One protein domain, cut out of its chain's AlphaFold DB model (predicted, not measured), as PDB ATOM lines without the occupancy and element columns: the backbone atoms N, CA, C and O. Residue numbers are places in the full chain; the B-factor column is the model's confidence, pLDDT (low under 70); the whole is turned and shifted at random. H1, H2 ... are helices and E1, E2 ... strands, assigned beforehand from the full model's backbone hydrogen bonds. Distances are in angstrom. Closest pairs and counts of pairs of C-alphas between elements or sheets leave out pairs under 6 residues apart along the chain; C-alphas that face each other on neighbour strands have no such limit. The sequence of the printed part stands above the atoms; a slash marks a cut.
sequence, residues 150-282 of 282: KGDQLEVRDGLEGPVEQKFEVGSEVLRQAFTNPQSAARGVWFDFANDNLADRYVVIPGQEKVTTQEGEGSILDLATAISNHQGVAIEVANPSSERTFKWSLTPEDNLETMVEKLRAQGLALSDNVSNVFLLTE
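What this domain is: This is residues 150 to 282 of the 282 residues of an uncharacterized protein of Armatimonadetes bacterium Uphvl-Ar2 (UniProt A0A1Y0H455). A long, strongly twisted sheet of seven strands runs through the domain, and helix H1 packs on its strands E5 and E7, with a ribbon of two strands, E6 and E8, covering H1 from the side away from the sheet. Helix H2 packs on E9 at one end of the sheet; E2 and E1 make the other end, with no named helix over them, and E3 runs separately there. The printed part has 133 residues with two named helices and ten named strands, in the order E1 E2 E3 E4 E5 E6 H1 E7 E8 H2 E9 E10. The large sheet, in the order E2 E1 E4 E5 E7 E10 E9, is mixed, and the class is mixed, helices and strands. The whole is compact by its radius of gyration of the C-alphas, 15.3 A, yet elongated in outline, spanning 46 by 29 by 27 A.

Where its parts are: The large sheet holds E2, residues 164 to 170, 16.3 A long; E1, residues 152 to 158, 20.1 A; E4, residues 187 to 193, 19.4 A; E5, residues 201 to 205; E7, residues 234 to 237; E10, residues 277 to 281; and E9, residues 269 to 273. E1 begins at C-alpha 152, (-18.338, -1.876, 0.600), and E10 ends at C-alpha 281, (-23.602, 18.239, 17.392). H1, residues 220 to 231, is 16.2 A long and begins at C-alpha 220, (-19.757, 24.300, 12.339). H2, residues 256 to 265, is 14.4 A long. E6 is residues 214 to 218, E8 residues 246 to 250 and E3 residues 175 to 179.

How they stand to each other: From edge strand E2 to edge strand E9 the strands' lines turn by 132 degrees. E1 and E2 form an antiparallel hairpin, with N 154 and O 168 at 2.9 A, within hydrogen-bond range. E1 and E4 are antiparallel, with N 157 and O 190 at 2.9 A. In the hairpin E4 and E5, N 189 and O 203 are 2.8 A apart. E5 and E7 are antiparallel, with N 204 and O 235 at 2.8 A. E7 and E10 are parallel, at 28 degrees, with N 236 and O 278 at 2.8 A. In the hairpin E9 and E10, N 271 and O 279 are 2.9 A apart. H1 and H2 on one face of this sheet make two layers, helices and sheet. H1 runs along the strands over E5 and E7 at a height over the sheet of 8.0 A; its closest C-alphas to E7 are Ser 228 and Ala 234, 5.9 A. H2 runs along E9, over it, at a height over the sheet of 7.5 A; the C-alphas of Val 260 and Leu 270 are closest, 5.6 A. H1 and H2 are close but not clearly touching, at a shallow tilt of 26 degrees, opposite ways; the C-alphas of Gln 231 and Leu 256 are closest, 7.3 A. E6 and E8 are antiparallel, with N 216 and O 248 at 3.0 A. The closest C-alphas of H1 and E8 are Ile 220 and Phe 246, 6.9 A. E8 and H2 are near each other. E3 pairs with no named strand; it meets E2 only through their link and is apart from E1 and E4. In H1 and H2 every O i to N i+4 pair is within hydrogen-bond range.

The domain as a whole: The two C-alphas farthest apart, Lys 150 and Glu 253, are 47.6 A apart. The printed part has no cut and ends at residue 282, the chain's last. No link is long. The mean pLDDT of the printed part is 93.3, and no printed residue is under 70.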
ATOM      1  N   LYS A 150     -21.196  -7.187   3.448       80.12
ATOM      2  CA  LYS A 150     -21.625  -7.285   2.041       80.12
ATOM      3  C   LYS A 150     -20.559  -6.867   1.029       80.12
ATOM      4  O   LYS A 150     -20.832  -6.926  -0.166       80.12
ATOM      5  N   GLY A 151     -19.369  -6.482   1.489       76.69
ATOM      6  CA  GLY A 151     -18.471  -5.699   0.655       76.69
ATOM      7  C   GLY A 151     -18.971  -4.255   0.562       76.69
ATOM      8  O   GLY A 151     -20.169  -4.008   0.417       76.69
ATOM      9  N   ASP A 152     -18.065  -3.304   0.695       85.69
ATOM     10  CA  ASP A 152     -18.338  -1.876   0.600       85.69
ATOM     11  C   ASP A 152     -17.106  -1.151   0.061       85.69
ATOM     12  O   ASP A 152     -16.034  -1.747  -0.075       85.69
ATOM     13  N   GLN A 153     -17.249   0.131  -0.236       91.12
ATOM     14  CA  GLN A 153     -16.140   0.986  -0.609       91.12
ATOM     15  C   GLN A 153     -16.125   2.207   0.306       91.12
ATOM     16  O   GLN A 153     -17.138   2.881   0.467       91.12
ATOM     17  N   LEU A 154     -14.964   2.486   0.896       92.94
ATOM     18  CA  LEU A 154     -14.705   3.747   1.579       92.94
ATOM     19  C   LEU A 154     -13.958   4.668   0.614       92.94
ATOM     20  O   LEU A 154     -12.863   4.326   0.155       92.94
ATOM     21  N   GLU A 155     -14.510   5.845   0.350       95.44
ATOM     22  CA  GLU A 155     -13.802   6.941  -0.305       95.44
ATOM     23  C   GLU A 155     -13.461   8.025   0.720       95.44
ATOM     24  O   GLU A 155     -14.279   8.412   1.549       95.44
ATOM     25  N   VAL A 156     -12.222   8.508   0.683       96.12
ATOM     26  CA  VAL A 156     -11.726   9.537   1.601       96.12
ATOM     27  C   VAL A 156     -11.429  10.791   0.798       96.12
ATOM     28  O   VAL A 156     -10.653  10.734  -0.162       96.12
ATOM     29  N   ARG A 157     -12.044  11.915   1.170       96.44
ATOM     30  CA  ARG A 157     -11.913  13.207   0.481       96.44
ATOM     31  C   ARG A 157     -11.360  14.281   1.409       96.44
ATOM     32  O   ARG A 157     -11.592  14.248   2.618       96.44
ATOM     33  N   ASP A 158     -10.647  15.238   0.827       93.94
ATOM     34  CA  ASP A 158     -10.172  16.427   1.540       93.94
ATOM     35  C   ASP A 158     -11.301  17.465   1.640       93.94
ATOM     36  O   ASP A 158     -11.692  18.071   0.644       93.94
ATOM     37  N   GLY A 159     -11.873  17.654   2.825       93.94
ATOM     38  CA  GLY A 159     -13.069  18.479   3.012       93.94
ATOM     39  C   GLY A 159     -14.357  17.887   2.411       93.94
ATOM     40  O   GLY A 159     -14.393  16.748   1.949       93.94
ATOM     41  N   LEU A 160     -15.443  18.669   2.448       91.75
ATOM     42  CA  LEU A 160     -16.803  18.213   2.110       91.75
ATOM     43  C   LEU A 160     -16.993  17.932   0.608       91.75
ATOM     44  O   LEU A 160     -17.637  16.961   0.226       91.75
ATOM     45  N   GLU A 161     -16.411  18.774  -0.248       92.00
ATOM     46  CA  GLU A 161     -16.561  18.706  -1.711       92.00
ATOM     47  C   GLU A 161     -15.225  18.499  -2.443       92.00
ATOM     48  O   GLU A 161     -15.145  18.634  -3.666       92.00
ATOM     49  N   GLY A 162     -14.148  18.202  -1.712       92.69
ATOM     50  CA  GLY A 162     -12.833  18.061  -2.319       92.69
ATOM     51  C   GLY A 162     -12.658  16.780  -3.135       92.69
ATOM     52  O   GLY A 162     -13.533  15.906  -3.183       92.69
ATOM     53  N   PRO A 163     -11.506  16.660  -3.818       93.50
ATOM     54  CA  PRO A 163     -11.192  15.476  -4.596       93.50
ATOM     55  C   PRO A 163     -11.059  14.248  -3.691       93.50
ATOM     56  O   PRO A 163     -10.645  14.340  -2.535       93.50
ATOM     57  N   VAL A 164     -11.365  13.077  -4.250       95.38
ATOM     58  CA  VAL A 164     -11.093  11.802  -3.582       95.38
ATOM     59  C   VAL A 164      -9.581  11.591  -3.521       95.38
ATOM     60  O   VAL A 164      -8.929  11.475  -4.560       95.38
ATOM     61  N   GLU A 165      -9.031  11.538  -2.309       94.69
ATOM     62  CA  GLU A 165      -7.611  11.279  -2.063       94.69
ATOM     63  C   GLU A 165      -7.318   9.776  -2.075       94.69
ATOM     64  O   GLU A 165      -6.296   9.342  -2.609       94.69
ATOM     65  N   GLN A 166      -8.196   8.975  -1.459       94.88
ATOM     66  CA  GLN A 166      -7.966   7.547  -1.235       94.88
ATOM     67  C   GLN A 166      -9.263   6.749  -1.388       94.88
ATOM     68  O   GLN A 166     -10.354   7.248  -1.115       94.88
ATOM     69  N   LYS A 167      -9.134   5.493  -1.828       95.50
ATOM     70  CA  LYS A 167     -10.242   4.545  -1.988       95.50
ATOM     71  C   LYS A 167      -9.843   3.205  -1.391       95.50
ATOM     72  O   LYS A 167      -8.746   2.719  -1.668       95.50
ATOM     73  N   PHE A 168     -10.737   2.604  -0.617       93.75
ATOM     74  CA  PHE A 168     -10.522   1.315   0.029       93.75
ATOM     75  C   PHE A 168     -11.691   0.382  -0.239       93.75
ATOM     76  O   PHE A 168     -12.847   0.773  -0.100       93.75
ATOM     77  N   GLU A 169     -11.385  -0.867  -0.572       91.75
ATOM     78  CA  GLU A 169     -12.374  -1.940  -0.587       91.75
ATOM     79  C   GLU A 169     -12.541  -2.477   0.840       91.75
ATOM     80  O   GLU A 169     -11.580  -2.898   1.486       91.75
ATOM     81  N   VAL A 170     -13.768  -2.444   1.350       88.44
ATOM     82  CA  VAL A 170     -14.133  -2.935   2.680       88.44
ATOM     83  C   VAL A 170     -14.798  -4.292   2.507       88.44
ATOM     84  O   VAL A 170     -15.958  -4.382   2.124       88.44
ATOM     85  N   GLY A 171     -14.066  -5.371   2.761       84.06
ATOM     86  CA  GLY A 171     -14.614  -6.726   2.711       84.06
ATOM     87  C   GLY A 171     -15.310  -7.153   4.007       84.06
ATOM     88  O   GLY A 171     -15.586  -6.357   4.905       84.06
ATOM     89  N   SER A 172     -15.519  -8.467   4.132       81.94
ATOM     90  CA  SER A 172     -15.973  -9.107   5.376       81.94
ATOM     91  C   SER A 172     -14.939  -9.040   6.509       81.94
ATOM     92  O   SER A 172     -15.281  -9.218   7.683       81.94
ATOM     93  N   GLU A 173     -13.670  -8.827   6.157       86.38
ATOM     94  CA  GLU A 173     -12.581  -8.607   7.105       86.38
ATOM     95  C   GLU A 173     -12.607  -7.178   7.658       86.38
ATOM     96  O   GLU A 173     -13.135  -6.255   7.043       86.38
ATOM     97  N   VAL A 174     -12.039  -6.999   8.851       86.81
ATOM     98  CA  VAL A 174     -11.954  -5.681   9.482       86.81
ATOM     99  C   VAL A 174     -10.872  -4.864   8.777       86.81
ATOM    100  O   VAL A 174      -9.683  -5.135   8.955       86.81
ATOM    101  N   LEU A 175     -11.273  -3.837   8.031       89.00
ATOM    102  CA  LEU A 175     -10.361  -2.825   7.512       89.00
ATOM    103  C   LEU A 175      -9.905  -1.929   8.670       89.00
ATOM    104  O   LEU A 175     -10.718  -1.375   9.413       89.00
ATOM    105  N   ARG A 176      -8.588  -1.785   8.816       92.12
ATOM    106  CA  ARG A 176      -7.958  -0.851   9.749       92.12
ATOM    107  C   ARG A 176      -7.039   0.051   8.957       92.12
ATOM    108  O   ARG A 176      -6.035  -0.427   8.439       92.12
ATOM    109  N   GLN A 177      -7.381   1.329   8.884       93.50
ATOM    110  CA  GLN A 177      -6.570   2.311   8.176       93.50
ATOM    111  C   GLN A 177      -6.223   3.464   9.110       93.50
ATOM    112  O   GLN A 177      -7.082   3.940   9.850       93.50
ATOM    113  N   ALA A 178      -4.963   3.884   9.092       93.75
ATOM    114  CA  ALA A 178      -4.491   5.059   9.812       93.75
ATOM    115  C   ALA A 178      -4.366   6.246   8.851       93.75
ATOM    116  O   ALA A 178      -3.938   6.085   7.703       93.75
ATOM    117  N   PHE A 179      -4.735   7.426   9.339       92.88
ATOM    118  CA  PHE A 179      -4.638   8.703   8.649       92.88
ATOM    119  C   PHE A 179      -3.829   9.667   9.510       92.88
ATOM    120  O   PHE A 179      -4.117   9.862  10.691       92.88
ATOM    121  N   THR A 180      -2.830  10.293   8.902       91.62
ATOM    122  CA  THR A 180      -2.021  11.339   9.526       91.62
ATOM    123  C   THR A 180      -2.283  12.664   8.835       91.62
ATOM    124  O   THR A 180      -2.494  12.717   7.623       91.62
ATOM    125  N   ASN A 181      -2.274  13.748   9.609       95.38
ATOM    126  CA  ASN A 181      -2.305  15.096   9.064       95.38
ATOM    127  C   ASN A 181      -0.888  15.694   9.120       95.38
ATOM    128  O   ASN A 181      -0.425  16.058  10.204       95.38
ATOM    129  N   PRO A 182      -0.170  15.792   7.986       94.62
ATOM    130  CA  PRO A 182       1.181  16.350   7.964       94.62
ATOM    131  C   PRO A 182       1.198  17.885   8.036       94.62
ATOM    132  O   PRO A 182       2.273  18.477   8.120       94.62
ATOM    133  N   GLN A 183       0.041  18.546   7.944       95.94
ATOM    134  CA  GLN A 183      -0.055  20.002   7.939       95.94
ATOM    135  C   GLN A 183       0.061  20.569   9.360       95.94
ATOM    136  O   GLN A 183      -0.286  19.917  10.347       95.94
ATOM    137  N   SER A 184       0.541  21.810   9.478       96.44
ATOM    138  CA  SER A 184       0.597  22.504  10.772       96.44
ATOM    139  C   SER A 184      -0.796  22.767  11.342       96.44
ATOM    140  O   SER A 184      -0.976  22.672  12.550       96.44
ATOM    141  N   ALA A 185      -1.774  23.040  10.475       96.62
ATOM    142  CA  ALA A 185      -3.168  23.261  10.833       96.62
ATOM    143  C   ALA A 185      -4.009  21.977  10.730       96.62
ATOM    144  O   ALA A 185      -3.711  21.072   9.948       96.62
ATOM    145  N   ALA A 186      -5.086  21.925  11.511       97.38
ATOM    146  CA  ALA A 186      -6.111  20.896  11.459       97.38
ATOM    147  C   ALA A 186      -6.792  20.870  10.087       97.38
ATOM    148  O   ALA A 186      -6.989  21.911   9.455       97.38
ATOM    149  N   ARG A 187      -7.158  19.666   9.650       96.69
ATOM    150  CA  ARG A 187      -7.719  19.391   8.326       96.69
ATOM    151  C   ARG A 187      -9.002  18.590   8.462       96.69
ATOM    152  O   ARG A 187      -9.039  17.602   9.193       96.69
ATOM    153  N   GLY A 188     -10.039  18.995   7.742       97.12
ATOM    154  CA  GLY A 188     -11.279  18.236   7.644       97.12
ATOM    155  C   GLY A 188     -11.204  17.148   6.579       97.12
ATOM    156  O   GLY A 188     -10.717  17.389   5.481       97.12
ATOM    157  N   VAL A 189     -11.693  15.957   6.900       97.31
ATOM    158  CA  VAL A 189     -11.699  14.798   6.008       97.31
ATOM    159  C   VAL A 189     -13.109  14.225   5.951       97.31
ATOM    160  O   VAL A 189     -13.731  13.983   6.989       97.31
ATOM    161  N   TRP A 190     -13.608  14.008   4.738       96.62
ATOM    162  CA  TRP A 190     -14.901  13.378   4.492       96.62
ATOM    163  C   TRP A 190     -14.716  11.893   4.191       96.62
ATOM    164  O   TRP A 190     -13.948  11.524   3.301       96.62
ATOM    165  N   PHE A 191     -15.417  11.053   4.946       95.19
ATOM    166  CA  PHE A 191     -15.471   9.606   4.779       95.19
ATOM    167  C   PHE A 191     -16.818   9.254   4.146       95.19
ATOM    168  O   PHE A 191     -17.846   9.288   4.825       95.19
ATOM    169  N   ASP A 192     -16.775   8.967   2.849       92.81
ATOM    170  CA  ASP A 192     -17.907   8.631   1.984       92.81
ATOM    171  C   ASP A 192     -18.022   7.105   1.906       92.81
ATOM    172  O   ASP A 192     -17.077   6.415   1.497       92.81
ATOM    173  N   PHE A 193     -19.150   6.575   2.378       90.12
ATOM    174  CA  PHE A 193     -19.432   5.146   2.361       90.12
ATOM    175  C   PHE A 193     -20.363   4.839   1.193       90.12
ATOM    176  O   PHE A 193     -21.519   5.251   1.180       90.12
ATOM    177  N   ALA A 194     -19.886   4.051   0.226       83.44
ATOM    178  CA  ALA A 194     -20.639   3.767  -0.997       83.44
ATOM    179  C   ALA A 194     -21.981   3.041  -0.759       83.44
ATOM    180  O   ALA A 194     -22.812   2.959  -1.667       83.44
ATOM    181  N   ASN A 195     -22.191   2.477   0.430       77.00
ATOM    182  CA  ASN A 195     -23.411   1.794   0.824       77.00
ATOM    183  C   ASN A 195     -24.178   2.580   1.898       77.00
ATOM    184  O   ASN A 195     -23.659   2.817   2.986       77.00
ATOM    185  N   ASP A 196     -25.472   2.806   1.656       70.50
ATOM    186  CA  ASP A 196     -26.416   3.522   2.537       70.50
ATOM    187  C   ASP A 196     -26.546   2.957   3.972       70.50
ATOM    188  O   ASP A 196     -27.238   3.524   4.818       70.50
ATOM    189  N   ASN A 197     -25.928   1.809   4.271       74.06
ATOM    190  CA  ASN A 197     -25.928   1.230   5.617       74.06
ATOM    191  C   ASN A 197     -24.996   1.968   6.592       74.06
ATOM    192  O   ASN A 197     -25.147   1.797   7.805       74.06
ATOM    193  N   LEU A 198     -24.032   2.742   6.090       79.50
ATOM    194  CA  LEU A 198     -23.183   3.615   6.893       79.50
ATOM    195  C   LEU A 198     -23.461   5.062   6.500       79.50
ATOM    196  O   LEU A 198     -23.445   5.407   5.328       79.50
ATOM    197  N   ALA A 199     -23.729   5.904   7.496       84.88
ATOM    198  CA  ALA A 199     -23.825   7.336   7.266       84.88
ATOM    199  C   ALA A 199     -22.423   7.903   7.032       84.88
ATOM    200  O   ALA A 199     -21.518   7.595   7.816       84.88
ATOM    201  N   ASP A 200     -22.285   8.750   6.013       89.50
ATOM    202  CA  ASP A 200     -21.080   9.538   5.765       89.50
ATOM    203  C   ASP A 200     -20.676  10.341   6.998       89.50
ATOM    204  O   ASP A 200     -21.518  10.793   7.785       89.50
ATOM    205  N   ARG A 201     -19.367  10.510   7.181       93.38
ATOM    206  CA  ARG A 201     -18.804  11.144   8.377       93.38
ATOM    207  C   ARG A 201     -17.803  12.212   7.985       93.38
ATOM    208  O   ARG A 201     -16.893  11.961   7.200       93.38
ATOM    209  N   TYR A 202     -17.922  13.386   8.599       96.50
ATOM    210  CA  TYR A 202     -16.896  14.421   8.526       96.50
ATOM    211  C   TYR A 202     -16.073  14.404   9.807       96.50
ATOM    212  O   TYR A 202     -16.629  14.568  10.895       96.50
ATOM    213  N   VAL A 203     -14.758  14.234   9.689       97.06
ATOM    214  CA  VAL A 203     -13.848  14.259  10.838       97.06
ATOM    215  C   VAL A 203     -12.748  15.279  10.604       97.06
ATOM    216  O   VAL A 203     -12.045  15.249   9.598       97.06
ATOM    217  N   VAL A 204     -12.575  16.179  11.562       97.88
ATOM    218  CA  VAL A 204     -11.446  17.095  11.637       97.88
ATOM    219  C   VAL A 204     -10.299  16.400  12.360       97.88
ATOM    220  O   VAL A 204     -10.442  15.999  13.515       97.88
ATOM    221  N   ILE A 205      -9.164  16.267  11.680       97.00
ATOM    222  CA  ILE A 205      -7.923  15.701  12.212       97.00
ATOM    223  C   ILE A 205      -7.028  16.860  12.675       97.00
ATOM    224  O   ILE A 205      -6.815  17.794  11.892       97.00
ATOM    225  N   PRO A 206      -6.474  16.823  13.902       96.88
ATOM    226  CA  PRO A 206      -5.631  17.903  14.408       96.88
ATOM    227  C   PRO A 206      -4.373  18.096  13.552       96.88
ATOM    228  O   PRO A 206      -3.903  17.169  12.893       96.88
ATOM    229  N   GLY A 207      -3.849  19.320  13.538       95.88
ATOM    230  CA  GLY A 207      -2.569  19.643  12.909       95.88
ATOM    231  C   GLY A 207      -1.372  19.290  13.793       95.88
ATOM    232  O   GLY A 207      -1.524  18.850  14.933       95.88
ATOM    233  N   GLN A 208      -0.167  19.511  13.269       95.44
ATOM    234  CA  GLN A 208       1.085  19.308  14.013       95.44
ATOM    235  C   GLN A 208       1.333  20.380  15.088       95.44
ATOM    236  O   GLN A 208       2.083  20.145  16.035       95.44
ATOM    237  N   GLU A 209       0.719  21.560  14.957       95.25
ATOM    238  CA  GLU A 209       0.888  22.669  15.893       95.25
ATOM    239  C   GLU A 209      -0.431  23.005  16.587       95.25
ATOM    240  O   GLU A 209      -1.487  23.071  15.958       95.25
ATOM    241  N   LYS A 210      -0.366  23.253  17.902       93.81
ATOM    242  CA  LYS A 210      -1.523  23.743  18.651       93.81
ATOM    243  C   LYS A 210      -1.613  25.257  18.564       93.81
ATOM    244  O   LYS A 210      -0.637  25.959  18.837       93.81
ATOM    245  N   VAL A 211      -2.804  25.763  18.266       94.31
ATOM    246  CA  VAL A 211      -3.089  27.202  18.263       94.31
ATOM    247  C   VAL A 211      -3.648  27.594  19.627       94.31
ATOM    248  O   VAL A 211      -4.775  27.256  19.971       94.31
ATOM    249  N   THR A 212      -2.871  28.308  20.438       91.44
ATOM    250  CA  THR A 212      -3.246  28.613  21.833       91.44
ATOM    251  C   THR A 212      -4.266  29.739  21.974       91.44
ATOM    252  O   THR A 212      -4.892  29.869  23.021       91.44
ATOM    253  N   THR A 213      -4.433  30.580  20.955       93.81
ATOM    254  CA  THR A 213      -5.430  31.654  20.960       93.81
ATOM    255  C   THR A 213      -6.006  31.821  19.571       93.81
ATOM    256  O   THR A 213      -5.257  32.003  18.610       93.81
ATOM    257  N   GLN A 214      -7.328  31.751  19.462       95.00
ATOM    258  CA  GLN A 214      -8.018  31.845  18.184       95.00
ATOM    259  C   GLN A 214      -9.407  32.446  18.370       95.00
ATOM    260  O   GLN A 214     -10.203  31.965  19.171       95.00
ATOM    261  N   GLU A 215      -9.720  33.465  17.580       97.19
ATOM    262  CA  GLU A 215     -11.056  34.046  17.501       97.19
ATOM    263  C   GLU A 215     -11.559  33.955  16.067       97.19
ATOM    264  O   GLU A 215     -10.771  34.025  15.119       97.19
ATOM    265  N   GLY A 216     -12.863  33.774  15.901       97.69
ATOM    266  CA  GLY A 216     -13.445  33.632  14.579       97.69
ATOM    267  C   GLY A 216     -14.962  33.580  14.577       97.69
ATOM    268  O   GLY A 216     -15.622  33.494  15.614       97.69
ATOM    269  N   GLU A 217     -15.494  33.652  13.366       98.00
ATOM    270  CA  GLU A 217     -16.894  33.425  13.047       98.00
ATOM    271  C   GLU A 217     -16.955  32.585  11.773       98.00
ATOM    272  O   GLU A 217     -16.211  32.851  10.828       98.00
ATOM    273  N   GLY A 218     -17.822  31.578  11.744       97.81
ATOM    274  CA  GLY A 218     -17.923  30.670  10.607       97.81
ATOM    275  C   GLY A 218     -18.900  29.530  10.842       97.81
ATOM    276  O   GLY A 218     -19.676  29.555  11.796       97.81
ATOM    277  N   SER A 219     -18.869  28.547   9.953       97.38
ATOM    278  CA  SER A 219     -19.700  27.343  10.007       97.38
ATOM    279  C   SER A 219     -19.323  26.425  11.178       97.38
ATOM    280  O   SER A 219     -18.298  26.609  11.844       97.38
ATOM    281  N   ILE A 220     -20.114  25.372  11.397       97.50
ATOM    282  CA  ILE A 220     -19.757  24.300  12.339       97.50
ATOM    283  C   ILE A 220     -18.425  23.618  11.973       97.50
ATOM    284  O   ILE A 220     -17.702  23.172  12.864       97.50
ATOM    285  N   LEU A 221     -18.059  23.585  10.684       97.62
ATOM    286  CA  LEU A 221     -16.786  23.031  10.216       97.62
ATOM    287  C   LEU A 221     -15.602  23.920  10.604       97.62
ATOM    288  O   LEU A 221     -14.570  23.415  11.052       97.62
ATOM    289  N   ASP A 222     -15.761  25.238  10.476       97.69
ATOM    290  CA  ASP A 222     -14.741  26.211  10.877       97.69
ATOM    291  C   ASP A 222     -14.531  26.177  12.393       97.69
ATOM    292  O   ASP A 222     -13.393  26.149  12.871       97.69
ATOM    293  N   LEU A 223     -15.630  26.089  13.149       98.12
ATOM    294  CA  LEU A 223     -15.595  25.921  14.593       98.12
ATOM    295  C   LEU A 223     -14.893  24.614  14.983       98.12
ATOM    296  O   LEU A 223     -13.946  24.654  15.762       98.12
ATOM    297  N   ALA A 224     -15.282  23.466  14.421       98.00
ATOM    298  CA  ALA A 224     -14.623  22.186  14.692       98.00
ATOM    299  C   ALA A 224     -13.118  22.233  14.364       98.00
ATOM    300  O   ALA A 224     -12.292  21.737  15.130       98.00
ATOM    301  N   THR A 225     -12.743  22.901  13.273       97.94
ATOM    302  CA  THR A 225     -11.340  23.126  12.893       97.94
ATOM    303  C   THR A 225     -10.594  23.965  13.928       97.94
ATOM    304  O   THR A 225      -9.468  23.624  14.298       97.94
ATOM    305  N   ALA A 226     -11.212  25.026  14.449       97.88
ATOM    306  CA  ALA A 226     -10.635  25.841  15.514       97.88
ATOM    307  C   ALA A 226     -10.460  25.046  16.821       97.88
ATOM    308  O   ALA A 226      -9.384  25.064  17.416       97.88
ATOM    309  N   ILE A 227     -11.477  24.279  17.234       97.44
ATOM    310  CA  ILE A 227     -11.409  23.435  18.438       97.44
ATOM    311  C   ILE A 227     -10.302  22.380  18.294       97.44
ATOM    312  O   ILE A 227      -9.507  22.189  19.215       97.44
ATOM    313  N   SER A 228     -10.223  21.715  17.137       97.25
ATOM    314  CA  SER A 228      -9.232  20.669  16.875       97.25
ATOM    315  C   SER A 228      -7.806  21.222  16.887       97.25
ATOM    316  O   SER A 228      -6.935  20.643  17.536       97.25
ATOM    317  N   ASN A 229      -7.576  22.385  16.265       96.31
ATOM    318  CA  ASN A 229      -6.299  23.106  16.331       96.31
ATOM    319  C   ASN A 229      -5.917  23.506  17.756       96.31
ATOM    320  O   ASN A 229      -4.750  23.449  18.135       96.31
ATOM    321  N   HIS A 230      -6.892  23.946  18.543       96.81
ATOM    322  CA  HIS A 230      -6.640  24.454  19.879       96.81
ATOM    323  C   HIS A 230      -6.327  23.330  20.877       96.81
ATOM    324  O   HIS A 230      -5.323  23.374  21.591       96.81
ATOM    325  N   GLN A 231      -7.145  22.277  20.881       95.12
ATOM    326  CA  GLN A 231      -7.021  21.168  21.829       95.12
ATOM    327  C   GLN A 231      -6.061  20.069  21.348       95.12
ATOM    328  O   GLN A 231      -5.487  19.341  22.164       95.12
ATOM    329  N   GLY A 232      -5.819  19.964  20.039       94.44
ATOM    330  CA  GLY A 232      -5.057  18.867  19.437       94.44
ATOM    331  C   GLY A 232      -5.802  17.532  19.498       94.44
ATOM    332  O   GLY A 232      -5.181  16.502  19.738       94.44
ATOM    333  N   VAL A 233      -7.129  17.557  19.341       95.00
ATOM    334  CA  VAL A 233      -7.998  16.367  19.347       95.00
ATOM    335  C   VAL A 233      -8.756  16.262  18.029       95.00
ATOM    336  O   VAL A 233      -8.987  17.275  17.366       95.00
ATOM    337  N   ALA A 234      -9.151  15.049  17.647       96.88
ATOM    338  CA  ALA A 234     -10.012  14.855  16.485       96.88
ATOM    339  C   ALA A 234     -11.476  15.130  16.830       96.88
ATOM    340  O   ALA A 234     -11.922  14.836  17.943       96.88
ATOM    341  N   ILE A 235     -12.216  15.681  15.868       97.12
ATOM    342  CA  ILE A 235     -13.621  16.052  16.048       97.12
ATOM    343  C   ILE A 235     -14.452  15.527  14.890       97.12
ATOM    344  O   ILE A 235     -14.258  15.926  13.748       97.12
ATOM    345  N   GLU A 236     -15.399  14.657  15.194       96.81
ATOM    346  CA  GLU A 236     -16.454  14.226  14.288       96.81
ATOM    347  C   GLU A 236     -17.600  15.247  14.306       96.81
ATOM    348  O   GLU A 236     -18.039  15.675  15.372       96.81
ATOM    349  N   VAL A 237     -18.101  15.637  13.134       96.94
ATOM    350  CA  VAL A 237     -19.198  16.607  12.999       96.94
ATOM    351  C   VAL A 237     -20.449  15.896  12.490       96.94
ATOM    352  O   VAL A 237     -20.444  15.349  11.389       96.94
ATOM    353  N   ALA A 238     -21.533  15.923  13.272       92.25
ATOM    354  CA  ALA A 238     -22.761  15.189  12.942       92.25
ATOM    355  C   ALA A 238     -23.565  15.799  11.780       92.25
ATOM    356  O   ALA A 238     -24.171  15.064  11.006       92.25
ATOM    357  N   ASN A 239     -23.587  17.131  11.660       93.00
ATOM    358  CA  ASN A 239     -24.292  17.841  10.588       93.00
ATOM    359  C   ASN A 239     -23.364  18.863   9.903       93.00
ATOM    360  O   ASN A 239     -23.457  20.062  10.167       93.00
ATOM    361  N   PRO A 240     -22.437  18.399   9.051       93.31
ATOM    362  CA  PRO A 240     -21.398  19.248   8.473       93.31
ATOM    363  C   PRO A 240     -21.925  20.256   7.444       93.31
ATOM    364  O   PRO A 240     -21.248  21.240   7.166       93.31
ATOM    365  N   SER A 241     -23.138  20.052   6.923       93.00
ATOM    366  CA  SER A 241     -23.784  20.937   5.943       93.00
ATOM    367  C   SER A 241     -24.680  22.006   6.583       93.00
ATOM    368  O   SER A 241     -25.518  22.594   5.901       93.00
ATOM    369  N   SER A 242     -24.564  22.237   7.894       93.12
ATOM    370  CA  SER A 242     -25.328  23.286   8.569       93.12
ATOM    371  C   SER A 242     -24.977  24.676   8.032       93.12
ATOM    372  O   SER A 242     -23.808  25.052   7.954       93.12
ATOM    373  N   GLU A 243     -26.002  25.469   7.713       94.88
ATOM    374  CA  GLU A 243     -25.855  26.868   7.285       94.88
ATOM    375  C   GLU A 243     -25.694  27.841   8.468       94.88
ATOM    376  O   GLU A 243     -25.513  29.044   8.271       94.88
ATOM    377  N   ARG A 244     -25.797  27.353   9.713       96.88
ATOM    378  CA  ARG A 244     -25.647  28.196  10.903       96.88
ATOM    379  C   ARG A 244     -24.202  28.645  11.073       96.88
ATOM    380  O   ARG A 244     -23.262  27.886  10.843       96.88
ATOM    381  N   THR A 245     -24.045  29.880  11.543       97.62
ATOM    382  CA  THR A 245     -22.746  30.437  11.904       97.62
ATOM    383  C   THR A 245     -22.598  30.564  13.414       97.62
ATOM    384  O   THR A 245     -23.549  30.866  14.137       97.62
ATOM    385  N   PHE A 246     -21.376  30.348  13.883       97.38
ATOM    386  CA  PHE A 246     -20.992  30.372  15.287       97.38
ATOM    387  C   PHE A 246     -19.855  31.361  15.478       97.38
ATOM    388  O   PHE A 246     -19.007  31.510  14.602       97.38
ATOM    389  N   LYS A 247     -19.828  32.029  16.632       97.81
ATOM    390  CA  LYS A 247     -18.731  32.915  17.035       97.81
ATOM    391  C   LYS A 247     -17.954  32.250  18.152       97.81
ATOM    392  O   LYS A 247     -18.549  31.801  19.130       97.81
ATOM    393  N   TRP A 248     -16.635  32.230  18.051       97.94
ATOM    394  CA  TRP A 248     -15.784  31.643  19.079       97.94
ATOM    395  C   TRP A 248     -14.614  32.550  19.436       97.94
ATOM    396  O   TRP A 248     -14.107  33.317  18.618       97.94
ATOM    397  N   SER A 249     -14.192  32.429  20.689       97.62
ATOM    398  CA  SER A 249     -12.947  32.971  21.222       97.62
ATOM    399  C   SER A 249     -12.371  31.898  22.142       97.62
ATOM    400  O   SER A 249     -12.987  31.537  23.154       97.62
ATOM    401  N   LEU A 250     -11.257  31.323  21.689       97.19
ATOM    402  CA  LEU A 250     -10.506  30.257  22.337       97.19
ATOM    403  C   LEU A 250      -9.249  30.873  22.946       97.19
ATOM    404  O   LEU A 250      -8.461  31.496  22.228       97.19
ATOM    405  N   THR A 251      -9.069  30.711  24.251       97.38
ATOM    406  CA  THR A 251      -7.923  31.232  25.009       97.38
ATOM    407  C   THR A 251      -7.111  30.085  25.614       97.38
ATOM    408  O   THR A 251      -7.606  28.967  25.697       97.38
ATOM    409  N   PRO A 252      -5.861  30.305  26.064       96.12
ATOM    410  CA  PRO A 252      -5.041  29.230  26.629       96.12
ATOM    411  C   PRO A 252      -5.639  28.571  27.883       96.12
ATOM    412  O   PRO A 252      -5.224  27.474  28.250       96.12
ATOM    413  N   GLU A 253      -6.569  29.248  28.564       95.81
ATOM    414  CA  GLU A 253      -7.297  28.715  29.718       95.81
ATOM    415  C   GLU A 253      -8.452  27.782  29.327       95.81
ATOM    416  O   GLU A 253      -8.959  27.057  30.187       95.81
ATOM    417  N   ASP A 254      -8.862  27.780  28.056       95.44
ATOM    418  CA  ASP A 254      -9.918  26.906  27.574       95.44
ATOM    419  C   ASP A 254      -9.407  25.466  27.473       95.44
ATOM    420  O   ASP A 254      -8.575  25.103  26.645       95.44
ATOM    421  N   ASN A 255      -9.938  24.611  28.333       94.31
ATOM    422  CA  ASN A 255      -9.810  23.162  28.238       94.31
ATOM    423  C   ASN A 255     -11.111  22.549  27.687       94.31
ATOM    424  O   ASN A 255     -12.129  23.228  27.566       94.31
ATOM    425  N   LEU A 256     -11.116  21.245  27.401       92.62
ATOM    426  CA  LEU A 256     -12.308  20.559  26.883       92.62
ATOM    427  C   LEU A 256     -13.563  20.763  27.753       92.62
ATOM    428  O   LEU A 256     -14.644  20.956  27.209       92.62
ATOM    429  N   GLU A 257     -13.432  20.779  29.080       92.38
ATOM    430  CA  GLU A 257     -14.562  20.967  30.001       92.38
ATOM    431  C   GLU A 257     -15.191  22.362  29.852       92.38
ATOM    432  O   GLU A 257     -16.388  22.491  29.595       92.38
ATOM    433  N   THR A 258     -14.373  23.412  29.914       94.44
ATOM    434  CA  THR A 258     -14.823  24.800  29.707       94.44
ATOM    435  C   THR A 258     -15.362  25.030  28.292       94.44
ATOM    436  O   THR A 258     -16.338  25.760  28.104       94.44
ATOM    437  N   MET A 259     -14.796  24.358  27.285       94.19
ATOM    438  CA  MET A 259     -15.302  24.411  25.914       94.19
ATOM    439  C   MET A 259     -16.687  23.785  25.784       94.19
ATOM    440  O   MET A 259     -17.541  24.368  25.123       94.19
ATOM    441  N   VAL A 260     -16.946  22.651  26.440       95.31
ATOM    442  CA  VAL A 260     -18.283  22.035  26.471       95.31
ATOM    443  C   VAL A 260     -19.320  23.024  27.010       95.31
ATOM    444  O   VAL A 260     -20.411  23.137  26.449       95.31
ATOM    445  N   GLU A 261     -18.994  23.779  28.059       94.88
ATOM    446  CA  GLU A 261     -19.893  24.801  28.607       94.88
ATOM    447  C   GLU A 261     -20.115  25.973  27.641       94.88
ATOM    448  O   GLU A 261     -21.263  26.371  27.414       94.88
ATOM    449  N   LYS A 262     -19.043  26.492  27.024       95.12
ATOM    450  CA  LYS A 262     -19.121  27.566  26.016       95.12
ATOM    451  C   LYS A 262     -19.965  27.157  24.806       95.12
ATOM    452  O   LYS A 262     -20.788  27.944  24.345       95.12
ATOM    453  N   LEU A 263     -19.782  25.935  24.310       96.12
ATOM    454  CA  LEU A 263     -20.528  25.383  23.178       96.12
ATOM    455  C   LEU A 263     -22.003  25.185  23.531       96.12
ATOM    456  O   LEU A 263     -22.876  25.590  22.764       96.12
ATOM    457  N   ARG A 264     -22.299  24.691  24.740       96.25
ATOM    458  CA  ARG A 264     -23.677  24.545  25.229       96.25
ATOM    459  C   ARG A 264     -24.429  25.874  25.255       96.25
ATOM    460  O   ARG A 264     -25.605  25.910  24.899       96.25
ATOM    461  N   ALA A 265     -23.761  26.970  25.616       95.50
ATOM    462  CA  ALA A 265     -24.358  28.306  25.579       95.50
ATOM    463  C   ALA A 265     -24.732  28.772  24.155       95.50
ATOM    464  O   ALA A 265     -25.595  29.636  24.005       95.50
ATOM    465  N   GLN A 266     -24.123  28.186  23.121       96.00
ATOM    466  CA  GLN A 266     -24.428  28.435  21.707       96.00
ATOM    467  C   GLN A 266     -25.407  27.412  21.109       96.00
ATOM    468  O   GLN A 266     -25.683  27.459  19.912       96.00
ATOM    469  N   GLY A 267     -25.949  26.504  21.927       95.75
ATOM    470  CA  GLY A 267     -26.815  25.424  21.459       95.75
ATOM    471  C   GLY A 267     -26.058  24.303  20.753       95.75
ATOM    472  O   GLY A 267     -26.637  23.647  19.908       95.75
ATOM    473  N   LEU A 268     -24.780  24.102  21.075       97.19
ATOM    474  CA  LEU A 268     -23.968  22.997  20.572       97.19
ATOM    475  C   LEU A 268     -23.658  22.009  21.701       97.19
ATOM    476  O   LEU A 268     -23.550  22.392  22.867       97.19
ATOM    477  N   ALA A 269     -23.445  20.743  21.364       96.31
ATOM    478  CA  ALA A 269     -22.930  19.743  22.288       96.31
ATOM    479  C   ALA A 269     -21.615  19.166  21.763       96.31
ATOM    480  O   ALA A 269     -21.505  18.790  20.601       96.31
ATOM    481  N   LEU A 270     -20.624  19.085  22.648       95.81
ATOM    482  CA  LEU A 270     -19.380  18.362  22.419       95.81
ATOM    483  C   LEU A 270     -19.357  17.189  23.395       95.81
ATOM    484  O   LEU A 270     -19.314  17.391  24.608       95.81
ATOM    485  N   SER A 271     -19.447  15.970  22.880       93.44
ATOM    486  CA  SER A 271     -19.418  14.749  23.686       93.44
ATOM    487  C   SER A 271     -18.192  13.921  23.344       93.44
ATOM    488  O   SER A 271     -17.843  13.796  22.172       93.44
ATOM    489  N   ASP A 272     -17.559  13.335  24.354       88.44
ATOM    490  CA  ASP A 272     -16.508  12.342  24.140       88.44
ATOM    491  C   ASP A 272     -17.115  11.125  23.426       88.44
ATOM    492  O   ASP A 272     -18.065  10.513  23.926       88.44
ATOM    493  N   ASN A 273     -16.620  10.817  22.228       79.94
ATOM    494  CA  ASN A 273     -16.901   9.544  21.579       79.94
ATOM    495  C   ASN A 273     -15.840   8.538  22.041       79.94
ATOM    496  O   ASN A 273     -14.790   8.886  22.579       79.94
ATOM    497  N   VAL A 274     -16.088   7.251  21.835       72.00
ATOM    498  CA  VAL A 274     -15.114   6.219  22.196       72.00
ATOM    499  C   VAL A 274     -13.780   6.524  21.504       72.00
ATOM    500  O   VAL A 274     -13.739   6.714  20.295       72.00
ATOM    501  N   SER A 275     -12.675   6.482  22.255       83.19
ATOM    502  CA  SER A 275     -11.301   6.546  21.723       83.19
ATOM    503  C   SER A 275     -10.770   7.933  21.305       83.19
ATOM    504  O   SER A 275     -10.075   8.037  20.291       83.19
ATOM    505  N   ASN A 276     -11.005   8.973  22.117       85.81
ATOM    506  CA  ASN A 276     -10.402  10.315  21.975       85.81
ATOM    507  C   ASN A 276     -10.761  11.046  20.665       85.81
ATOM    508  O   ASN A 276      -9.999  11.886  20.178       85.81
ATOM    509  N   VAL A 277     -11.908  10.712  20.084       92.25
ATOM    510  CA  VAL A 277     -12.539  11.486  19.012       92.25
ATOM    511  C   VAL A 277     -13.767  12.127  19.637       92.25
ATOM    512  O   VAL A 277     -14.560  11.434  20.255       92.25
ATOM    513  N   PHE A 278     -13.933  13.437  19.524       95.12
ATOM    514  CA  PHE A 278     -15.096  14.114  20.098       95.12
ATOM    515  C   PHE A 278     -16.181  14.272  19.043       95.12
ATOM    516  O   PHE A 278     -15.883  14.613  17.905       95.12
ATOM    517  N   LEU A 279     -17.438  14.053  19.407       95.56
ATOM    518  CA  LEU A 279     -18.580  14.312  18.538       95.56
ATOM    519  C   LEU A 279     -19.127  15.712  18.820       95.56
ATOM    520  O   LEU A 279     -19.504  16.011  19.955       95.56
ATOM    521  N   LEU A 280     -19.181  16.547  17.785       96.31
ATOM    522  CA  LEU A 280     -19.795  17.868  17.803       96.31
ATOM    523  C   LEU A 280     -21.170  17.813  17.123       96.31
ATOM    524  O   LEU A 280     -21.284  17.455  15.945       96.31
ATOM    525  N   THR A 281     -22.211  18.186  17.866       95.12
ATOM    526  CA  THR A 281     -23.602  18.239  17.392       95.12
ATOM    527  C   THR A 281     -24.229  19.605  17.663       95.12
ATOM    528  O   THR A 281     -23.832  20.303  18.597       95.12
ATOM    529  N   GLU A 282     -25.228  19.965  16.855       90.69
ATOM    530  CA  GLU A 282     -26.160  21.076  17.124       90.69
ATOM    531  C   GLU A 282     -27.379  20.632  17.942       90.69
ATOM    532  O   GLU A 282     -27.612  19.402  18.031       90.69
TER     533      GLU A 282